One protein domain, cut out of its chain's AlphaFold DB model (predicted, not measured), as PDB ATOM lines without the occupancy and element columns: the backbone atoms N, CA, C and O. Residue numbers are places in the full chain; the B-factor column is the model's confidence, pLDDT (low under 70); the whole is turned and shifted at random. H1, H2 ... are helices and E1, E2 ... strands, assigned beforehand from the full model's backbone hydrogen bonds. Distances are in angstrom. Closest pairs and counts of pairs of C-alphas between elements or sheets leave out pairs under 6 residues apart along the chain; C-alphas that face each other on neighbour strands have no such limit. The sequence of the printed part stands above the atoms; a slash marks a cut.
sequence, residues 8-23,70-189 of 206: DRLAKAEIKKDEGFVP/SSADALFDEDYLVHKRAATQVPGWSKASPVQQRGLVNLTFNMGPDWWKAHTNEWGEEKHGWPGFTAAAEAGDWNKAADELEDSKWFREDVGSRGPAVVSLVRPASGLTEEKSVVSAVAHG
ATOM      1  N   ASP A   8      12.507  22.775 -67.704       88.81
ATOM      2  CA  ASP A   8      11.691  22.739 -68.919       88.81
ATOM      3  C   ASP A   8      10.535  23.730 -68.837       88.81
ATOM      4  O   ASP A   8      10.247  24.430 -69.804       88.81
ATOM      5  N   ARG A   9       9.889  23.830 -67.672       87.75
ATOM      6  CA  ARG A   9       8.814  24.807 -67.441       87.75
ATOM      7  C   ARG A   9       9.310  26.237 -67.625       87.75
ATOM      8  O   ARG A   9       8.630  27.031 -68.271       87.75
ATOM      9  N   LEU A  10      10.501  26.545 -67.112       90.31
ATOM     10  CA  LEU A  10      11.126  27.852 -67.299       90.31
ATOM     11  C   LEU A  10      11.477  28.122 -68.756       90.31
ATOM     12  O   LEU A  10      11.143  29.190 -69.259       90.31
ATOM     13  N   ALA A  11      12.069  27.149 -69.452       91.31
ATOM     14  CA  ALA A  11      12.438  27.318 -70.855       91.31
ATOM     15  C   ALA A  11      11.198  27.592 -71.711       91.31
ATOM     16  O   ALA A  11      11.197  28.489 -72.548       91.31
ATOM     17  N   LYS A  12      10.112  26.851 -71.464       90.56
ATOM     18  CA  LYS A  12       8.824  27.068 -72.126       90.56
ATOM     19  C   LYS A  12       8.280  28.475 -71.867       90.56
ATOM     20  O   LYS A  12       7.817  29.118 -72.801       90.56
ATOM     21  N   ALA A  13       8.339  28.958 -70.626       87.94
ATOM     22  CA  ALA A  13       7.867  30.296 -70.271       87.94
ATOM     23  C   ALA A  13       8.717  31.414 -70.906       87.94
ATOM     24  O   ALA A  13       8.162  32.392 -71.403       87.94
ATOM     25  N   GLU A  14      10.043  31.256 -70.921       88.69
ATOM     26  CA  GLU A  14      10.987  32.156 -71.598       88.69
ATOM     27  C   GLU A  14      10.683  32.221 -73.103       88.69
ATOM     28  O   GLU A  14      10.451  33.305 -73.630       88.69
ATOM     29  N   ILE A  15      10.560  31.072 -73.774       91.44
ATOM     30  CA  ILE A  15      10.288  31.015 -75.218       91.44
ATOM     31  C   ILE A  15       8.910  31.598 -75.551       91.44
ATOM     32  O   ILE A  15       8.817  32.413 -76.458       91.44
ATOM     33  N   LYS A  16       7.841  31.259 -74.817       89.00
ATOM     34  CA  LYS A  16       6.503  31.836 -75.075       89.00
ATOM     35  C   LYS A  16       6.491  33.360 -74.962       89.00
ATOM     36  O   LYS A  16       5.778  34.023 -75.709       89.00
ATOM     37  N   LYS A  17       7.265  33.912 -74.023       87.12
ATOM     38  CA  LYS A  17       7.429  35.361 -73.874       87.12
ATOM     39  C   LYS A  17       8.168  35.967 -75.072       87.12
ATOM     40  O   LYS A  17       7.787  37.045 -75.513       87.12
ATOM     41  N   ASP A  18       9.199  35.286 -75.562       86.69
ATOM     42  CA  ASP A  18      10.047  35.767 -76.653       86.69
ATOM     43  C   ASP A  18       9.392  35.630 -78.039       86.69
ATOM     44  O   ASP A  18       9.591  36.494 -78.889       86.69
ATOM     45  N   GLU A  19       8.627  34.560 -78.278       85.06
ATOM     46  CA  GLU A  19       7.859  34.343 -79.517       85.06
ATOM     47  C   GLU A  19       6.609  35.229 -79.573       85.06
ATOM     48  O   GLU A  19       6.226  35.722 -80.633       85.06
ATOM     49  N   GLY A  20       5.970  35.449 -78.421       83.56
ATOM     50  CA  GLY A  20       4.690  36.140 -78.342       83.56
ATOM     51  C   GLY A  20       3.535  35.333 -78.944       83.56
ATOM     52  O   GLY A  20       3.643  34.141 -79.229       83.56
ATOM     53  N   PHE A  21       2.383  35.988 -79.064       86.25
ATOM     54  CA  PHE A  21       1.177  35.464 -79.706       86.25
ATOM     55  C   PHE A  21       0.227  36.626 -80.029       86.25
ATOM     56  O   PHE A  21       0.315  37.696 -79.421       86.25
ATOM     57  N   VAL A  22      -0.723  36.402 -80.939       86.56
ATOM     58  CA  VAL A  22      -1.809  37.351 -81.220       86.56
ATOM     59  C   VAL A  22      -3.091  36.834 -80.562       86.56
ATOM     60  O   VAL A  22      -3.596  35.797 -80.990       86.56
ATOM     61  N   PRO A  23      -3.623  37.488 -79.513       87.19
ATOM     62  CA  PRO A  23      -4.859  37.043 -78.877       87.19
ATOM     63  C   PRO A  23      -6.053  37.213 -79.820       87.19
ATOM     64  O   PRO A  23      -6.142  38.196 -80.559       87.19
ATOM     65  N   SER A  70      -5.645  25.874 -75.189       86.88
ATOM     66  CA  SER A  70      -5.200  24.487 -75.034       86.88
ATOM     67  C   SER A  70      -4.604  23.899 -76.316       86.88
ATOM     68  O   SER A  70      -3.671  23.106 -76.241       86.88
ATOM     69  N   SER A  71      -5.145  24.266 -77.483       88.75
ATOM     70  CA  SER A  71      -4.628  23.837 -78.787       88.75
ATOM     71  C   SER A  71      -3.264  24.472 -79.059       88.75
ATOM     72  O   SER A  71      -2.312  23.771 -79.396       88.75
ATOM     73  N   ALA A  72      -3.137  25.779 -78.806       88.06
ATOM     74  CA  ALA A  72      -1.872  26.497 -78.923       88.06
ATOM     75  C   ALA A  72      -0.800  25.952 -77.963       88.06
ATOM     76  O   ALA A  72       0.353  25.789 -78.359       88.06
ATOM     77  N   ASP A  73      -1.178  25.635 -76.720       88.44
ATOM     78  CA  ASP A  73      -0.284  25.030 -75.727       88.44
ATOM     79  C   ASP A  73       0.195  23.634 -76.159       88.44
ATOM     80  O   ASP A  73       1.382  23.337 -76.038       88.44
ATOM     81  N   ALA A  74      -0.698  22.792 -76.692       88.75
ATOM     82  CA  ALA A  74      -0.343  21.458 -77.179       88.75
ATOM     83  C   ALA A  74       0.605  21.519 -78.387       88.75
ATOM     84  O   ALA A  74       1.620  20.825 -78.404       88.75
ATOM     85  N   LEU A  75       0.314  22.398 -79.351       88.88
ATOM     86  CA  LEU A  75       1.158  22.618 -80.525       88.88
ATOM     87  C   LEU A  75       2.561  23.094 -80.126       88.88
ATOM     88  O   LEU A  75       3.566  22.554 -80.583       88.88
ATOM     89  N   PHE A  76       2.633  24.057 -79.207       92.38
ATOM     90  CA  PHE A  76       3.905  24.542 -78.683       92.38
ATOM     91  C   PHE A  76       4.683  23.459 -77.933       92.38
ATOM     92  O   PHE A  76       5.905  23.395 -78.037       92.38
ATOM     93  N   ASP A  77       4.005  22.607 -77.170       91.31
ATOM     94  CA  ASP A  77       4.655  21.524 -76.440       91.31
ATOM     95  C   ASP A  77       5.304  20.501 -77.384       91.31
ATOM     96  O   ASP A  77       6.396  20.006 -77.086       91.31
ATOM     97  N   GLU A  78       4.683  20.223 -78.531       90.56
ATOM     98  CA  GLU A  78       5.261  19.387 -79.586       90.56
ATOM     99  C   GLU A  78       6.499  20.043 -80.210       90.56
ATOM    100  O   GLU A  78       7.574  19.430 -80.226       90.56
ATOM    101  N   ASP A  79       6.386  21.306 -80.633       91.31
ATOM    102  CA  ASP A  79       7.507  22.069 -81.192       91.31
ATOM    103  C   ASP A  79       8.663  22.166 -80.189       91.31
ATOM    104  O   ASP A  79       9.823  21.910 -80.528       91.31
ATOM    105  N   TYR A  80       8.367  22.466 -78.924       94.31
ATOM    106  CA  TYR A  80       9.355  22.549 -77.854       94.31
ATOM    107  C   TYR A  80      10.141  21.246 -77.708       94.31
ATOM    108  O   TYR A  80      11.364  21.278 -77.566       94.31
ATOM    109  N   LEU A  81       9.480  20.086 -77.756       94.38
ATOM    110  CA  LEU A  81      10.162  18.796 -77.625       94.38
ATOM    111  C   LEU A  81      11.101  18.517 -78.801       94.38
ATOM    112  O   LEU A  81      12.190  17.976 -78.585       94.38
ATOM    113  N   VAL A  82      10.714  18.889 -80.023       93.38
ATOM    114  CA  VAL A  82      11.572  18.767 -81.210       93.38
ATOM    115  C   VAL A  82      12.815  19.645 -81.057       93.38
ATOM    116  O   VAL A  82      13.939  19.146 -81.174       93.38
ATOM    117  N   HIS A  83      12.636  20.916 -80.699       95.12
ATOM    118  CA  HIS A  83      13.742  21.862 -80.542       95.12
ATOM    119  C   HIS A  83      14.627  21.537 -79.338       95.12
ATOM    120  O   HIS A  83      15.846  21.622 -79.444       95.12
ATOM    121  N   LYS A  84      14.064  21.070 -78.219       96.44
ATOM    122  CA  LYS A  84      14.844  20.585 -77.071       96.44
ATOM    123  C   LYS A  84      15.721  19.396 -77.461       96.44
ATOM    124  O   LYS A  84      16.896  19.361 -77.106       96.44
ATOM    125  N   ARG A  85      15.180  18.422 -78.203       96.50
ATOM    126  CA  ARG A  85      15.968  17.277 -78.694       96.50
ATOM    127  C   ARG A  85      17.100  17.732 -79.613       96.50
ATOM    128  O   ARG A  85      18.215  17.243 -79.467       96.50
ATOM    129  N   ALA A  86      16.845  18.677 -80.513       96.12
ATOM    130  CA  ALA A  86      17.886  19.253 -81.362       96.12
ATOM    131  C   ALA A  86      18.945  20.016 -80.545       96.12
ATOM    132  O   ALA A  86      20.139  19.799 -80.738       96.12
ATOM    133  N   ALA A  87      18.527  20.812 -79.559       97.31
ATOM    134  CA  ALA A  87      19.422  21.564 -78.683       97.31
ATOM    135  C   ALA A  87      20.385  20.657 -77.902       97.31
ATOM    136  O   ALA A  87      21.534  21.029 -77.680       97.31
ATOM    137  N   THR A  88      19.961  19.436 -77.549       97.38
ATOM    138  CA  THR A  88      20.843  18.469 -76.867       97.38
ATOM    139  C   THR A  88      22.031  18.006 -77.712       97.38
ATOM    140  O   THR A  88      22.979  17.437 -77.176       97.38
ATOM    141  N   GLN A  89      21.994  18.261 -79.023       97.31
ATOM    142  CA  GLN A  89      23.077  17.950 -79.954       97.31
ATOM    143  C   GLN A  89      24.061  19.113 -80.132       97.31
ATOM    144  O   GLN A  89      25.085  18.926 -80.784       97.31
ATOM    145  N   VAL A  90      23.773  20.299 -79.584       97.38
ATOM    146  CA  VAL A  90      24.676  21.453 -79.677       97.38
ATOM    147  C   VAL A  90      25.964  21.152 -78.892       97.38
ATOM    148  O   VAL A  90      25.881  20.740 -77.726       97.38
ATOM    149  N   PRO A  91      27.160  21.370 -79.476       97.50
ATOM    150  CA  PRO A  91      28.423  21.232 -78.757       97.50
ATOM    151  C   PRO A  91      28.433  22.039 -77.454       97.50
ATOM    152  O   PRO A  91      28.019  23.196 -77.417       97.50
ATOM    153  N   GLY A  92      28.871  21.406 -76.364       96.19
ATOM    154  CA  GLY A  92      28.843  22.000 -75.023       96.19
ATOM    155  C   GLY A  92      27.577  21.734 -74.201       96.19
ATOM    156  O   GLY A  92      27.593  22.018 -73.006       96.19
ATOM    157  N   TRP A  93      26.518  21.116 -74.752       97.31
ATOM    158  CA  TRP A  93      25.279  20.819 -74.002       97.31
ATOM    159  C   TRP A  93      25.519  20.103 -72.662       97.31
ATOM    160  O   TRP A  93      24.960  20.484 -71.634       97.31
ATOM    161  N   SER A  94      26.377  19.079 -72.644       96.00
ATOM    162  CA  SER A  94      26.688  18.312 -71.427       96.00
ATOM    163  C   SER A  94      27.471  19.104 -70.375       96.00
ATOM    164  O   SER A  94      27.511  18.698 -69.217       96.00
ATOM    165  N   LYS A  95      28.086  20.226 -70.768       94.38
ATOM    166  CA  LYS A  95      28.817  21.154 -69.892       94.38
ATOM    167  C   LYS A  95      27.979  22.375 -69.504       94.38
ATOM    168  O   LYS A  95      28.412  23.168 -68.670       94.38
ATOM    169  N   ALA A  96      26.809  22.543 -70.116       94.62
ATOM    170  CA  ALA A  96      25.904  23.642 -69.838       94.62
ATOM    171  C   ALA A  96      25.216  23.436 -68.484       94.62
ATOM    172  O   ALA A  96      24.686  22.362 -68.190       94.62
ATOM    173  N   SER A  97      25.175  24.491 -67.674       93.31
ATOM    174  CA  SER A  97      24.268  24.571 -66.528       93.31
ATOM    175  C   SER A  97      22.801  24.523 -66.986       93.31
ATOM    176  O   SER A  97      22.518  24.818 -68.151       93.31
ATOM    177  N   PRO A  98      21.834  24.237 -66.093       92.81
ATOM    178  CA  PRO A  98      20.416  24.255 -66.452       92.81
ATOM    179  C   PRO A  98      19.980  25.560 -67.135       92.81
ATOM    180  O   PRO A  98      19.284  25.510 -68.144       92.81
ATOM    181  N   VAL A  99      20.461  26.716 -66.659       92.38
ATOM    182  CA  VAL A  99      20.166  28.036 -67.249       92.38
ATOM    183  C   VAL A  99      20.710  28.149 -68.678       92.38
ATOM    184  O   VAL A  99      19.984  28.544 -69.586       92.38
ATOM    185  N   GLN A 100      21.947  27.704 -68.903       95.56
ATOM    186  CA  GLN A 100      22.559  27.691 -70.235       95.56
ATOM    187  C   GLN A 100      21.862  26.717 -71.182       95.56
ATOM    188  O   GLN A 100      21.675  27.035 -72.352       95.56
ATOM    189  N   GLN A 101      21.407  25.564 -70.684       96.56
ATOM    190  CA  GLN A 101      20.593  24.639 -71.469       96.56
ATOM    191  C   GLN A 101      19.312  25.311 -71.957       96.56
ATOM    192  O   GLN A 101      18.962  25.147 -73.122       96.56
ATOM    193  N   ARG A 102      18.641  26.122 -71.127       95.38
ATOM    194  CA  ARG A 102      17.475  26.897 -71.584       95.38
ATOM    195  C   ARG A 102      17.846  27.896 -72.670       95.38
ATOM    196  O   ARG A 102      17.139  27.964 -73.670       95.38
ATOM    197  N   GLY A 103      18.981  28.584 -72.527       95.94
ATOM    198  CA  GLY A 103      19.539  29.440 -73.577       95.94
ATOM    199  C   GLY A 103      19.740  28.689 -74.897       95.94
ATOM    200  O   GLY A 103      19.299  29.157 -75.943       95.94
ATOM    201  N   LEU A 104      20.308  27.479 -74.852       97.69
ATOM    202  CA  LEU A 104      20.491  26.627 -76.032       97.69
ATOM    203  C   LEU A 104      19.162  26.166 -76.646       97.69
ATOM    204  O   LEU A 104      19.030  26.180 -77.870       97.69
ATOM    205  N   VAL A 105      18.166  25.784 -75.837       97.25
ATOM    206  CA  VAL A 105      16.826  25.450 -76.357       97.25
ATOM    207  C   VAL A 105      16.182  26.678 -77.001       97.25
ATOM    208  O   VAL A 105      15.631  26.563 -78.091       97.25
ATOM    209  N   ASN A 106      16.296  27.851 -76.377       95.69
ATOM    210  CA  ASN A 106      15.727  29.100 -76.874       95.69
ATOM    211  C   ASN A 106      16.373  29.531 -78.208       95.69
ATOM    212  O   ASN A 106      15.649  29.802 -79.165       95.69
ATOM    213  N   LEU A 107      17.708  29.480 -78.322       96.12
ATOM    214  CA  LEU A 107      18.433  29.685 -79.588       96.12
ATOM    215  C   LEU A 107      17.966  28.711 -80.673       96.12
ATOM    216  O   LEU A 107      17.714  29.110 -81.807       96.12
ATOM    217  N   THR A 108      17.814  27.436 -80.310       95.81
ATOM    218  CA  THR A 108      17.396  26.382 -81.241       95.81
ATOM    219  C   THR A 108      15.957  26.577 -81.713       95.81
ATOM    220  O   THR A 108      15.665  26.328 -82.876       95.81
ATOM    221  N   PHE A 109      15.063  27.064 -80.852       93.56
ATOM    222  CA  PHE A 109      13.695  27.411 -81.235       93.56
ATOM    223  C   PHE A 109      13.669  28.624 -82.179       93.56
ATOM    224  O   PHE A 109      12.977  28.599 -83.189       93.56
ATOM    225  N   ASN A 110      14.480  29.655 -81.906       91.81
ATOM    226  CA  ASN A 110      14.560  30.860 -82.739       91.81
ATOM    227  C   ASN A 110      15.103  30.586 -84.151       91.81
ATOM    228  O   ASN A 110      14.555  31.058 -85.143       91.81
ATOM    229  N   MET A 111      16.226  29.869 -84.226       89.75
ATOM    230  CA  MET A 111      17.018  29.736 -85.453       89.75
ATOM    231  C   MET A 111      16.821  28.391 -86.163       89.75
ATOM    232  O   MET A 111      17.355  28.189 -87.254       89.75
ATOM    233  N   GLY A 112      16.055  27.476 -85.568       89.94
ATOM    234  CA  GLY A 112      15.833  26.123 -86.068       89.94
ATOM    235  C   GLY A 112      16.870  25.100 -85.574       89.94
ATOM    236  O   GLY A 112      17.885  25.459 -84.980       89.94
ATOM    237  N   PRO A 113      16.637  23.796 -85.815       91.12
ATOM    238  CA  PRO A 113      17.351  22.691 -85.158       91.12
ATOM    239  C   PRO A 113      18.853  22.595 -85.470       91.12
ATOM    240  O   PRO A 113      19.624  22.134 -84.630       91.12
ATOM    241  N   ASP A 114      19.276  23.041 -86.652       90.62
ATOM    242  CA  ASP A 114      20.656  22.911 -87.136       90.62
ATOM    243  C   ASP A 114      21.396  24.255 -87.202       90.62
ATOM    244  O   ASP A 114      22.419  24.365 -87.875       90.62
ATOM    245  N   TRP A 115      20.907  25.278 -86.492       92.06
ATOM    246  CA  TRP A 115      21.443  26.644 -86.533       92.06
ATOM    247  C   TRP A 115      22.965  26.722 -86.360       92.06
ATOM    248  O   TRP A 115      23.621  27.498 -87.045       92.06
ATOM    249  N   TRP A 116      23.529  25.893 -85.479       94.19
ATOM    250  CA  TRP A 116      24.951  25.869 -85.136       94.19
ATOM    251  C   TRP A 116      25.832  25.185 -86.192       94.19
ATOM    252  O   TRP A 116      27.045  25.399 -86.202       94.19
ATOM    253  N   LYS A 117      25.246  24.384 -87.091       92.00
ATOM    254  CA  LYS A 117      25.960  23.700 -88.174       92.00
ATOM    255  C   LYS A 117      25.960  24.560 -89.423       92.00
ATOM    256  O   LYS A 117      24.941  25.148 -89.786       92.00
ATOM    257  N   ALA A 118      27.079  24.545 -90.139       88.56
ATOM    258  CA  ALA A 118      27.062  25.007 -91.514       88.56
ATOM    259  C   ALA A 118      26.183  24.058 -92.345       88.56
ATOM    260  O   ALA A 118      26.393  22.844 -92.327       88.56
ATOM    261  N   HIS A 119      25.173  24.594 -93.022       82.88
ATOM    262  CA  HIS A 119      24.251  23.811 -93.843       82.88
ATOM    263  C   HIS A 119      23.624  24.682 -94.926       82.88
ATOM    264  O   HIS A 119      23.538  25.898 -94.788       82.88
ATOM    265  N   THR A 120      23.153  24.054 -95.996       78.88
ATOM    266  CA  THR A 120      22.303  24.715 -96.986       78.88
ATOM    267  C   THR A 120      20.850  24.450 -96.612       78.88
ATOM    268  O   THR A 120      20.477  23.294 -96.407       78.88
ATOM    269  N   ASN A 121      20.031  25.493 -96.469       70.81
ATOM    270  CA  ASN A 121      18.608  25.299 -96.177       70.81
ATOM    271  C   ASN A 121      17.842  24.797 -97.419       70.81
ATOM    272  O   ASN A 121      18.376  24.741 -98.526       70.81
ATOM    273  N   GLU A 122      16.565  24.443 -97.248       67.50
ATOM    274  CA  GLU A 122      15.693  23.949 -98.332       67.50
ATOM    275  C   GLU A 122      15.501  24.944 -99.501       67.50
ATOM    276  O   GLU A 122      14.972  24.572-100.546       67.50
ATOM    277  N   TRP A 123      15.973  26.187 -99.344       62.59
ATOM    278  CA  TRP A 123      15.929  27.269-100.331       62.59
ATOM    279  C   TRP A 123      17.264  27.483-101.061       62.59
ATOM    280  O   TRP A 123      17.365  28.385-101.889       62.59
ATOM    281  N   GLY A 124      18.286  26.667-100.781       71.31
ATOM    282  CA  GLY A 124      19.601  26.779-101.414       71.31
ATOM    283  C   GLY A 124      20.522  27.832-100.787       71.31
ATOM    284  O   GLY A 124      21.586  28.098-101.340       71.31
ATOM    285  N   GLU A 125      20.155  28.427 -99.647       72.19
ATOM    286  CA  GLU A 125      20.998  29.411 -98.960       72.19
ATOM    287  C   GLU A 125      22.020  28.724 -98.053       72.19
ATOM    288  O   GLU A 125      21.650  27.933 -97.182       72.19
ATOM    289  N   GLU A 126      23.294  29.082 -98.201       78.00
ATOM    290  CA  GLU A 126      24.343  28.677 -97.268       78.00
ATOM    291  C   GLU A 126      24.177  29.393 -95.921       78.00
ATOM    292  O   GLU A 126      24.148  30.621 -95.825       78.00
ATOM    293  N   LYS A 127      24.081  28.610 -94.848       78.75
ATOM    294  CA  LYS A 127      24.197  29.068 -93.466       78.75
ATOM    295  C   LYS A 127      25.589  28.698 -92.972       78.75
ATOM    296  O   LYS A 127      25.991  27.542 -93.066       78.75
ATOM    297  N   HIS A 128      26.316  29.671 -92.429       78.94
ATOM    298  CA  HIS A 128      27.720  29.503 -92.033       78.94
ATOM    299  C   HIS A 128      27.927  28.782 -90.685       78.94
ATOM    300  O   HIS A 128      29.066  28.512 -90.309       78.94
ATOM    301  N   GLY A 129      26.852  28.418 -89.974       87.06
ATOM    302  CA  GLY A 129      26.941  27.826 -88.638       87.06
ATOM    303  C   GLY A 129      27.565  28.776 -87.613       87.06
ATOM    304  O   GLY A 129      27.728  29.968 -87.868       87.06
ATOM    305  N   TRP A 130      27.910  28.243 -86.439       95.12
ATOM    306  CA  TRP A 130      28.426  29.035 -85.316       95.12
ATOM    307  C   TRP A 130      29.708  28.441 -84.721       95.12
ATOM    308  O   TRP A 130      29.734  28.061 -83.548       95.12
ATOM    309  N   PRO A 131      30.792  28.342 -85.511       94.88
ATOM    310  CA  PRO A 131      31.999  27.630 -85.102       94.88
ATOM    311  C   PRO A 131      32.631  28.210 -83.827       94.88
ATOM    312  O   PRO A 131      32.951  27.446 -82.918       94.88
ATOM    313  N   GLY A 132      32.742  29.540 -83.713       96.44
ATOM    314  CA  GLY A 132      33.307  30.203 -82.530       96.44
ATOM    315  C   GLY A 132      32.487  29.956 -81.263       96.44
ATOM    316  O   GLY A 132      33.038  29.524 -80.249       96.44
ATOM    317  N   PHE A 133      31.159  30.113 -81.350       97.50
ATOM    318  CA  PHE A 133      30.236  29.766 -80.263       97.50
ATOM    319  C   PHE A 133      30.412  28.309 -79.831       97.50
ATOM    320  O   PHE A 133      30.592  28.031 -78.647       97.50
ATOM    321  N   THR A 134      30.372  27.370 -80.784       97.06
ATOM    322  CA  THR A 134      30.422  25.935 -80.475       97.06
ATOM    323  C   THR A 134      31.754  25.520 -79.866       97.06
ATOM    324  O   THR A 134      31.750  24.744 -78.915       97.06
ATOM    325  N   ALA A 135      32.875  26.080 -80.330       97.38
ATOM    326  CA  ALA A 135      34.189  25.818 -79.754       97.38
ATOM    327  C   ALA A 135      34.280  26.323 -78.304       97.38
ATOM    328  O   ALA A 135      34.776  25.613 -77.428       97.38
ATOM    329  N   ALA A 136      33.759  27.522 -78.031       97.56
ATOM    330  CA  ALA A 136      33.729  28.092 -76.688       97.56
ATOM    331  C   ALA A 136      32.804  27.299 -75.746       97.56
ATOM    332  O   ALA A 136      33.219  26.902 -74.656       97.56
ATOM    333  N   ALA A 137      31.585  26.977 -76.188       97.12
ATOM    334  CA  ALA A 137      30.631  26.164 -75.435       97.12
ATOM    335  C   ALA A 137      31.177  24.752 -75.154       97.12
ATOM    336  O   ALA A 137      31.070  24.247 -74.034       97.12
ATOM    337  N   GLU A 138      31.828  24.120 -76.134       96.75
ATOM    338  CA  GLU A 138      32.487  22.826 -75.959       96.75
ATOM    339  C   GLU A 138      33.676  22.912 -74.995       96.75
ATOM    340  O   GLU A 138      33.896  21.978 -74.226       96.75
ATOM    341  N   ALA A 139      34.399  24.030 -74.946       96.06
ATOM    342  CA  ALA A 139      35.416  24.285 -73.924       96.06
ATOM    343  C   ALA A 139      34.821  24.593 -72.533       96.06
ATOM    344  O   ALA A 139      35.535  24.509 -71.535       96.06
ATOM    345  N   GLY A 140      33.518  24.883 -72.443       94.75
ATOM    346  CA  GLY A 140      32.856  25.374 -71.231       94.75
ATOM    347  C   GLY A 140      33.082  26.869 -70.967       94.75
ATOM    348  O   GLY A 140      32.743  27.355 -69.888       94.75
ATOM    349  N   ASP A 141      33.641  27.600 -71.935       96.12
ATOM    350  CA  ASP A 141      33.828  29.049 -71.881       96.12
ATOM    351  C   ASP A 141      32.556  29.765 -72.348       96.12
ATOM    352  O   ASP A 141      32.414  30.222 -73.482       96.12
ATOM    353  N   TRP A 142      31.588  29.835 -71.442       95.12
ATOM    354  CA  TRP A 142      30.283  30.427 -71.721       95.12
ATOM    355  C   TRP A 142      30.301  31.955 -71.830       95.12
ATOM    356  O   TRP A 142      29.395  32.527 -72.434       95.12
ATOM    357  N   ASN A 143      31.333  32.616 -71.292       95.19
ATOM    358  CA  ASN A 143      31.534  34.048 -71.516       95.19
ATOM    359  C   ASN A 143      31.897  34.282 -72.979       95.19
ATOM    360  O   ASN A 143      31.211  35.043 -73.657       95.19
ATOM    361  N   LYS A 144      32.895  33.547 -73.484       97.19
ATOM    362  CA  LYS A 144      33.284  33.635 -74.888       97.19
ATOM    363  C   LYS A 144      32.164  33.175 -75.820       97.19
ATOM    364  O   LYS A 144      31.944  33.810 -76.843       97.19
ATOM    365  N   ALA A 145      31.418  32.125 -75.466       97.56
ATOM    366  CA  ALA A 145      30.264  31.691 -76.256       97.56
ATOM    367  C   ALA A 145      29.212  32.805 -76.380       97.56
ATOM    368  O   ALA A 145      28.686  33.051 -77.459       97.56
ATOM    369  N   ALA A 146      28.928  33.524 -75.297       96.88
ATOM    370  CA  ALA A 146      28.028  34.663 -75.352       96.88
ATOM    371  C   ALA A 146      28.606  35.852 -76.144       96.88
ATOM    372  O   ALA A 146      27.839  36.495 -76.856       96.88
ATOM    373  N   ASP A 147      29.924  36.102 -76.109       97.00
ATOM    374  CA  ASP A 147      30.546  37.155 -76.933       97.00
ATOM    375  C   ASP A 147      30.324  36.857 -78.424       97.00
ATOM    376  O   ASP A 147      29.958  37.735 -79.195       97.00
ATOM    377  N   GLU A 148      30.454  35.588 -78.823       97.44
ATOM    378  CA  GLU A 148      30.194  35.146 -80.199       97.44
ATOM    379  C   GLU A 148      28.733  35.370 -80.622       97.44
ATOM    380  O   GLU A 148      28.476  35.685 -81.785       97.44
ATOM    381  N   LEU A 149      27.771  35.248 -79.695       96.38
ATOM    382  CA  LEU A 149      26.376  35.627 -79.951       96.38
ATOM    383  C   LEU A 149      26.246  37.135 -80.166       96.38
ATOM    384  O   LEU A 149      25.663  37.543 -81.168       96.38
ATOM    385  N   GLU A 150      26.790  37.952 -79.269       96.38
ATOM    386  CA  GLU A 150      26.704  39.420 -79.327       96.38
ATOM    387  C   GLU A 150      27.392  40.000 -80.580       96.38
ATOM    388  O   GLU A 150      26.884  40.938 -81.203       96.38
ATOM    389  N   ASP A 151      28.489  39.380 -81.022       95.94
ATOM    390  CA  ASP A 151      29.261  39.769 -82.208       95.94
ATOM    391  C   ASP A 151      28.641  39.296 -83.540       95.94
ATOM    392  O   ASP A 151      29.145  39.608 -84.629       95.94
ATOM    393  N   SER A 152      27.501  38.610 -83.507       94.06
ATOM    394  CA  SER A 152      26.844  38.077 -84.701       94.06
ATOM    395  C   SER A 152      25.908  39.069 -85.406       94.06
ATOM    396  O   SER A 152      25.388  40.020 -84.820       94.06
ATOM    397  N   LYS A 153      25.618  38.798 -86.688       91.44
ATOM    398  CA  LYS A 153      24.505  39.451 -87.402       91.44
ATOM    399  C   LYS A 153      23.168  39.160 -86.718       91.44
ATOM    400  O   LYS A 153      22.347  40.061 -86.595       91.44
ATOM    401  N   TRP A 154      22.983  37.929 -86.236       92.44
ATOM    402  CA  TRP A 154      21.755  37.513 -85.567       92.44
ATOM    403  C   TRP A 154      21.395  38.461 -84.422       92.44
ATOM    404  O   TRP A 154      20.274  38.960 -84.379       92.44
ATOM    405  N   PHE A 155      22.360  38.790 -83.561       94.44
ATOM    406  CA  PHE A 155      22.139  39.680 -82.423       94.44
ATOM    407  C   PHE A 155      21.861  41.124 -82.841       94.44
ATOM    408  O   PHE A 155      20.997  41.781 -82.264       94.44
ATOM    409  N   ARG A 156      22.576  41.623 -83.855       92.50
ATOM    410  CA  ARG A 156      22.450  43.014 -84.308       92.50
ATOM    411  C   ARG A 156      21.207  43.285 -85.147       92.50
ATOM    412  O   ARG A 156      20.695  44.400 -85.105       92.50
ATOM    413  N   GLU A 157      20.764  42.310 -85.935       88.25
ATOM    414  CA  GLU A 157      19.822  42.548 -87.033       88.25
ATOM    415  C   GLU A 157      18.611  41.610 -87.022       88.25
ATOM    416  O   GLU A 157      17.518  42.054 -87.366       88.25
ATOM    417  N   ASP A 158      18.765  40.344 -86.620       86.06
ATOM    418  CA  ASP A 158      17.724  39.333 -86.864       86.06
ATOM    419  C   ASP A 158      16.845  39.055 -85.629       86.06
ATOM    420  O   ASP A 158      15.642  38.833 -85.759       86.06
ATOM    421  N   VAL A 159      17.419  39.060 -84.421       87.88
ATOM    422  CA  VAL A 159      16.730  38.624 -83.188       87.88
ATOM    423  C   VAL A 159      15.950  39.740 -82.482       87.88
ATOM    424  O   VAL A 159      15.019  39.474 -81.717       87.88
ATOM    425  N   GLY A 160      16.338  40.998 -82.699       88.31
ATOM    426  CA  GLY A 160      15.739  42.153 -82.031       88.31
ATOM    427  C   GLY A 160      15.824  42.083 -80.498       88.31
ATOM    428  O   GLY A 160      16.860  41.761 -79.918       88.31
ATOM    429  N   SER A 161      14.716  42.392 -79.818       86.44
ATOM    430  CA  SER A 161      14.657  42.516 -78.352       86.44
ATOM    431  C   SER A 161      14.889  41.208 -77.584       86.44
ATOM    432  O   SER A 161      15.226  41.259 -76.399       86.44
ATOM    433  N   ARG A 162      14.756  40.046 -78.236       87.81
ATOM    434  CA  ARG A 162      15.017  38.725 -77.638       87.81
ATOM    435  C   ARG A 162      16.509  38.465 -77.411       87.81
ATOM    436  O   ARG A 162      16.861  37.741 -76.482       87.81
ATOM    437  N   GLY A 163      17.392  39.078 -78.204       91.50
ATOM    438  CA  GLY A 163      18.840  38.836 -78.162       91.50
ATOM    439  C   GLY A 163      19.444  38.959 -76.759       91.50
ATOM    440  O   GLY A 163      19.993  37.976 -76.258       91.50
ATOM    441  N   PRO A 164      19.300  40.111 -76.075       92.00
ATOM    442  CA  PRO A 164      19.840  40.305 -74.726       92.00
ATOM    443  C   PRO A 164      19.316  39.302 -73.689       92.00
ATOM    444  O   PRO A 164      20.073  38.843 -72.833       92.00
ATOM    445  N   ALA A 165      18.035  38.923 -73.771       90.12
ATOM    446  CA  ALA A 165      17.443  37.941 -72.865       90.12
ATOM    447  C   ALA A 165      18.080  36.557 -73.058       90.12
ATOM    448  O   ALA A 165      18.504  35.934 -72.084       90.12
ATOM    449  N   VAL A 166      18.239  36.114 -74.307       92.44
ATOM    450  CA  VAL A 166      18.887  34.836 -74.631       92.44
ATOM    451  C   VAL A 166      20.364  34.840 -74.235       92.44
ATOM    452  O   VAL A 166      20.832  33.887 -73.612       92.44
ATOM    453  N   VAL A 167      21.093  35.926 -74.510       94.31
ATOM    454  CA  VAL A 167      22.498  36.070 -74.095       94.31
ATOM    455  C   VAL A 167      22.636  35.987 -72.573       94.31
ATOM    456  O   VAL A 167      23.547  35.319 -72.091       94.31
ATOM    457  N   SER A 168      21.702  36.552 -71.802       91.88
ATOM    458  CA  SER A 168      21.714  36.446 -70.334       91.88
ATOM    459  C   SER A 168      21.511  35.019 -69.803       91.88
ATOM    460  O   SER A 168      21.930  34.718 -68.687       91.88
ATOM    461  N   LEU A 169      20.914  34.120 -70.594       92.69
ATOM    462  CA  LEU A 169      20.816  32.696 -70.256       92.69
ATOM    463  C   LEU A 169      22.129  31.959 -70.551       92.69
ATOM    464  O   LEU A 169      22.508  31.048 -69.816       92.69
ATOM    465  N   VAL A 170      22.834  32.355 -71.611       93.56
ATOM    466  CA  VAL A 170      24.139  31.785 -71.990       93.56
ATOM    467  C   VAL A 170      25.242  32.276 -71.046       93.56
ATOM    468  O   VAL A 170      26.064  31.482 -70.584       93.56
ATOM    469  N   ARG A 171      25.202  33.561 -70.681       92.75
ATOM    470  CA  ARG A 171      26.077  34.222 -69.708       92.75
ATOM    471  C   ARG A 171      25.277  34.654 -68.471       92.75
ATOM    472  O   ARG A 171      25.053  35.849 -68.269       92.75
ATOM    473  N   PRO A 172      24.830  33.705 -67.629       79.75
ATOM    474  CA  PRO A 172      24.090  34.054 -66.430       79.75
ATOM    475  C   PRO A 172      24.986  34.821 -65.462       79.75
ATOM    476  O   PRO A 172      26.139  34.451 -65.226       79.75
ATOM    477  N   ALA A 173      24.436  35.875 -64.856       71.81
ATOM    478  CA  ALA A 173      25.085  36.555 -63.745       71.81
ATOM    479  C   ALA A 173      25.476  35.536 -62.661       71.81
ATOM    480  O   ALA A 173      24.728  34.596 -62.362       71.81
ATOM    481  N   SER A 174      26.656  35.723 -62.071       59.22
ATOM    482  CA  SER A 174      27.218  34.805 -61.084       59.22
ATOM    483  C   SER A 174      26.202  34.509 -59.973       59.22
ATOM    484  O   SER A 174      25.747  35.409 -59.271       59.22
ATOM    485  N   GLY A 175      25.836  33.234 -59.813       54.16
ATOM    486  CA  GLY A 175      24.919  32.786 -58.763       54.16
ATOM    487  C   GLY A 175      23.435  32.701 -59.139       54.16
ATOM    488  O   GLY A 175      22.639  32.448 -58.230       54.16
ATOM    489  N   LEU A 176      23.054  32.873 -60.414       58.50
ATOM    490  CA  LEU A 176      21.750  32.443 -60.940       58.50
ATOM    491  C   LEU A 176      21.720  30.909 -61.058       58.50
ATOM    492  O   LEU A 176      22.224  30.327 -62.014       58.50
ATOM    493  N   THR A 177      21.157  30.252 -60.045       58.12
ATOM    494  CA  THR A 177      20.880  28.809 -60.043       58.12
ATOM    495  C   THR A 177      19.476  28.528 -60.582       58.12
ATOM    496  O   THR A 177      18.648  29.437 -60.679       58.12
ATOM    497  N   GLU A 178      19.189  27.262 -60.901       54.75
ATOM    498  CA  GLU A 178      17.856  26.807 -61.323       54.75
ATOM    499  C   GLU A 178      16.767  27.284 -60.340       54.75
ATOM    500  O   GLU A 178      15.811  27.931 -60.757       54.75
ATOM    501  N   GLU A 179      16.988  27.130 -59.029       52.19
ATOM    502  CA  GLU A 179      16.062  27.588 -57.978       52.19
ATOM    503  C   GLU A 179      15.812  29.104 -57.990       52.19
ATOM    504  O   GLU A 179      14.665  29.548 -57.925       52.19
ATOM    505  N   LYS A 180      16.859  29.932 -58.120       57.38
ATOM    506  CA  LYS A 180      16.690  31.396 -58.157       57.38
ATOM    507  C   LYS A 180      15.989  31.868 -59.429       57.38
ATOM    508  O   LYS A 180      15.274  32.869 -59.402       57.38
ATOM    509  N   SER A 181      16.167  31.137 -60.527       55.12
ATOM    510  CA  SER A 181      15.462  31.396 -61.776       55.12
ATOM    511  C   SER A 181      13.968  31.095 -61.659       55.12
ATOM    512  O   SER A 181      13.163  31.882 -62.153       55.12
ATOM    513  N   VAL A 182      13.591  30.009 -60.967       51.56
ATOM    514  CA  VAL A 182      12.182  29.669 -60.703       51.56
ATOM    515  C   VAL A 182      11.515  30.746 -59.853       51.56
ATOM    516  O   VAL A 182      10.452  31.243 -60.218       51.56
ATOM    517  N   VAL A 183      12.158  31.173 -58.763       52.47
ATOM    518  CA  VAL A 183      11.603  32.193 -57.857       52.47
ATOM    519  C   VAL A 183      11.418  33.541 -58.564       52.47
ATOM    520  O   VAL A 183      10.383  34.184 -58.395       52.47
ATOM    521  N   SER A 184      12.373  33.952 -59.405       47.72
ATOM    522  CA  SER A 184      12.251  35.182 -60.200       47.72
ATOM    523  C   SER A 184      11.121  35.100 -61.234       47.72
ATOM    524  O   SER A 184      10.363  36.059 -61.389       47.72
ATOM    525  N   ALA A 185      10.962  33.955 -61.907       47.78
ATOM    526  CA  ALA A 185       9.911  33.768 -62.902       47.78
ATOM    527  C   ALA A 185       8.504  33.741 -62.286       47.78
ATOM    528  O   ALA A 185       7.577  34.345 -62.822       47.78
ATOM    529  N   VAL A 186       8.344  33.119 -61.119       46.75
ATOM    530  CA  VAL A 186       7.072  33.144 -60.383       46.75
ATOM    531  C   VAL A 186       6.743  34.565 -59.900       46.75
ATOM    532  O   VAL A 186       5.592  34.986 -59.990       46.75
ATOM    533  N   ALA A 187       7.740  35.337 -59.454       39.31
ATOM    534  CA  ALA A 187       7.546  36.703 -58.960       39.31
ATOM    535  C   ALA A 187       7.210  37.731 -60.060       39.31
ATOM    536  O   ALA A 187       6.474  38.679 -59.799       39.31
ATOM    537  N   HIS A 188       7.722  37.549 -61.282       39.62
ATOM    538  CA  HIS A 188       7.510  38.482 -62.399       39.62
ATOM    539  C   HIS A 188       6.282  38.162 -63.262       39.62
ATOM    540  O   HIS A 188       6.120  38.769 -64.318       39.62
ATOM    541  N   GLY A 189       5.419  37.234 -62.828       38.44
ATOM    542  CA  GLY A 189       4.132  36.981 -63.476       38.44
ATOM    543  C   GLY A 189       4.275  36.674 -64.963       38.44
ATOM    544  O   GLY A 189       3.654  37.344 -65.788       38.44
TER     545      GLY A 189
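What this domain is: This is residues 8 to 23 and 70 to 189 of the 206 residues of an uncharacterized protein of Roseobacter sp (UniProt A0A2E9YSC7). Helix H3 runs through the middle of a helical body, with H1, H2 and H7 packed on it; beyond H7, the helical hairpin of H4 and H5 continues the body in an arc. A small two-strand hairpin, E1 and E2, lies far from the middle, and H8 lies toward another end. The printed part has 136 residues, in the order H1, H2, H3, E1, E2, H4, H5, H6, H7, H8; the class is mostly helix, and the sheet E1 - E2 is antiparallel. It is compact, with a radius of gyration of the C-alphas of 14.7 A, and its outline is rounded, 40 by 37 by 27 A.

How they stand to each other: Begin at H1, residues 8 to 19: it touches H3, residues 98 to 111, where the C-alphas of Ala 11 and Arg 102 come closest, 5.1 A, at a steep tilt of 37 degrees, only just past shallow, the same way. H3 is the hub. H2, residues 70 to 87, touches it with residues 80 to 87 alone, about perpendicular at 76 degrees; Ala 87 and Val 105 have the closest C-alphas, 5.2 A. Next find the hairpin of E1, residues 118 to 120, and E2, residues 126 to 128: N 119 and O 127 are 3.1 A apart, N 127 and O 119 2.8 A, both within hydrogen-bond range. H4, residues 131 to 139, and H5, residues 142 to 150, form a helical hairpin at a shallow tilt of 16 degrees, their closest C-alphas, Phe 133 and Ala 145, 4.4 A apart. H6, residues 153 to 158, is close to but not clearly touching H7, residues 162 to 170. H7 touches H5 at Val 167 and Ala 146, the closest C-alphas, 5.8 A, and H3 at Val 170 and Gln 100, 4.7 A. H8, residues 178 to 187, only just touches H1, with 3 pairs of C-alphas within 8 A, the closest Leu 10 and Val 182, 6.9 A. In H1 to H8 every O i to N i+4 pair is within hydrogen-bond range.

Where its parts are: Find C-alpha 8 at (11.691, 22.739, -68.919), where H1 begins; it is 16.2 A long. H2 spans 25.1 A and H3 20.1 A, from C-alpha 98 at (20.416, 24.255, -66.452). H8, 14.5 A, ends at C-alpha 187, (7.546, 36.703, -58.960).

The domain as a whole: The C-alphas of Gly 124 and Ala 187 are farthest apart, 45.2 A. Residues 24 to 69 are not printed; C-alphas 23 and 70 are 13.1 A apart across this cut. Of the links printed whole, none is long. Mean pLDDT of the printed part is 86.2; residues 122 to 123 and 174 to 189 are under 70.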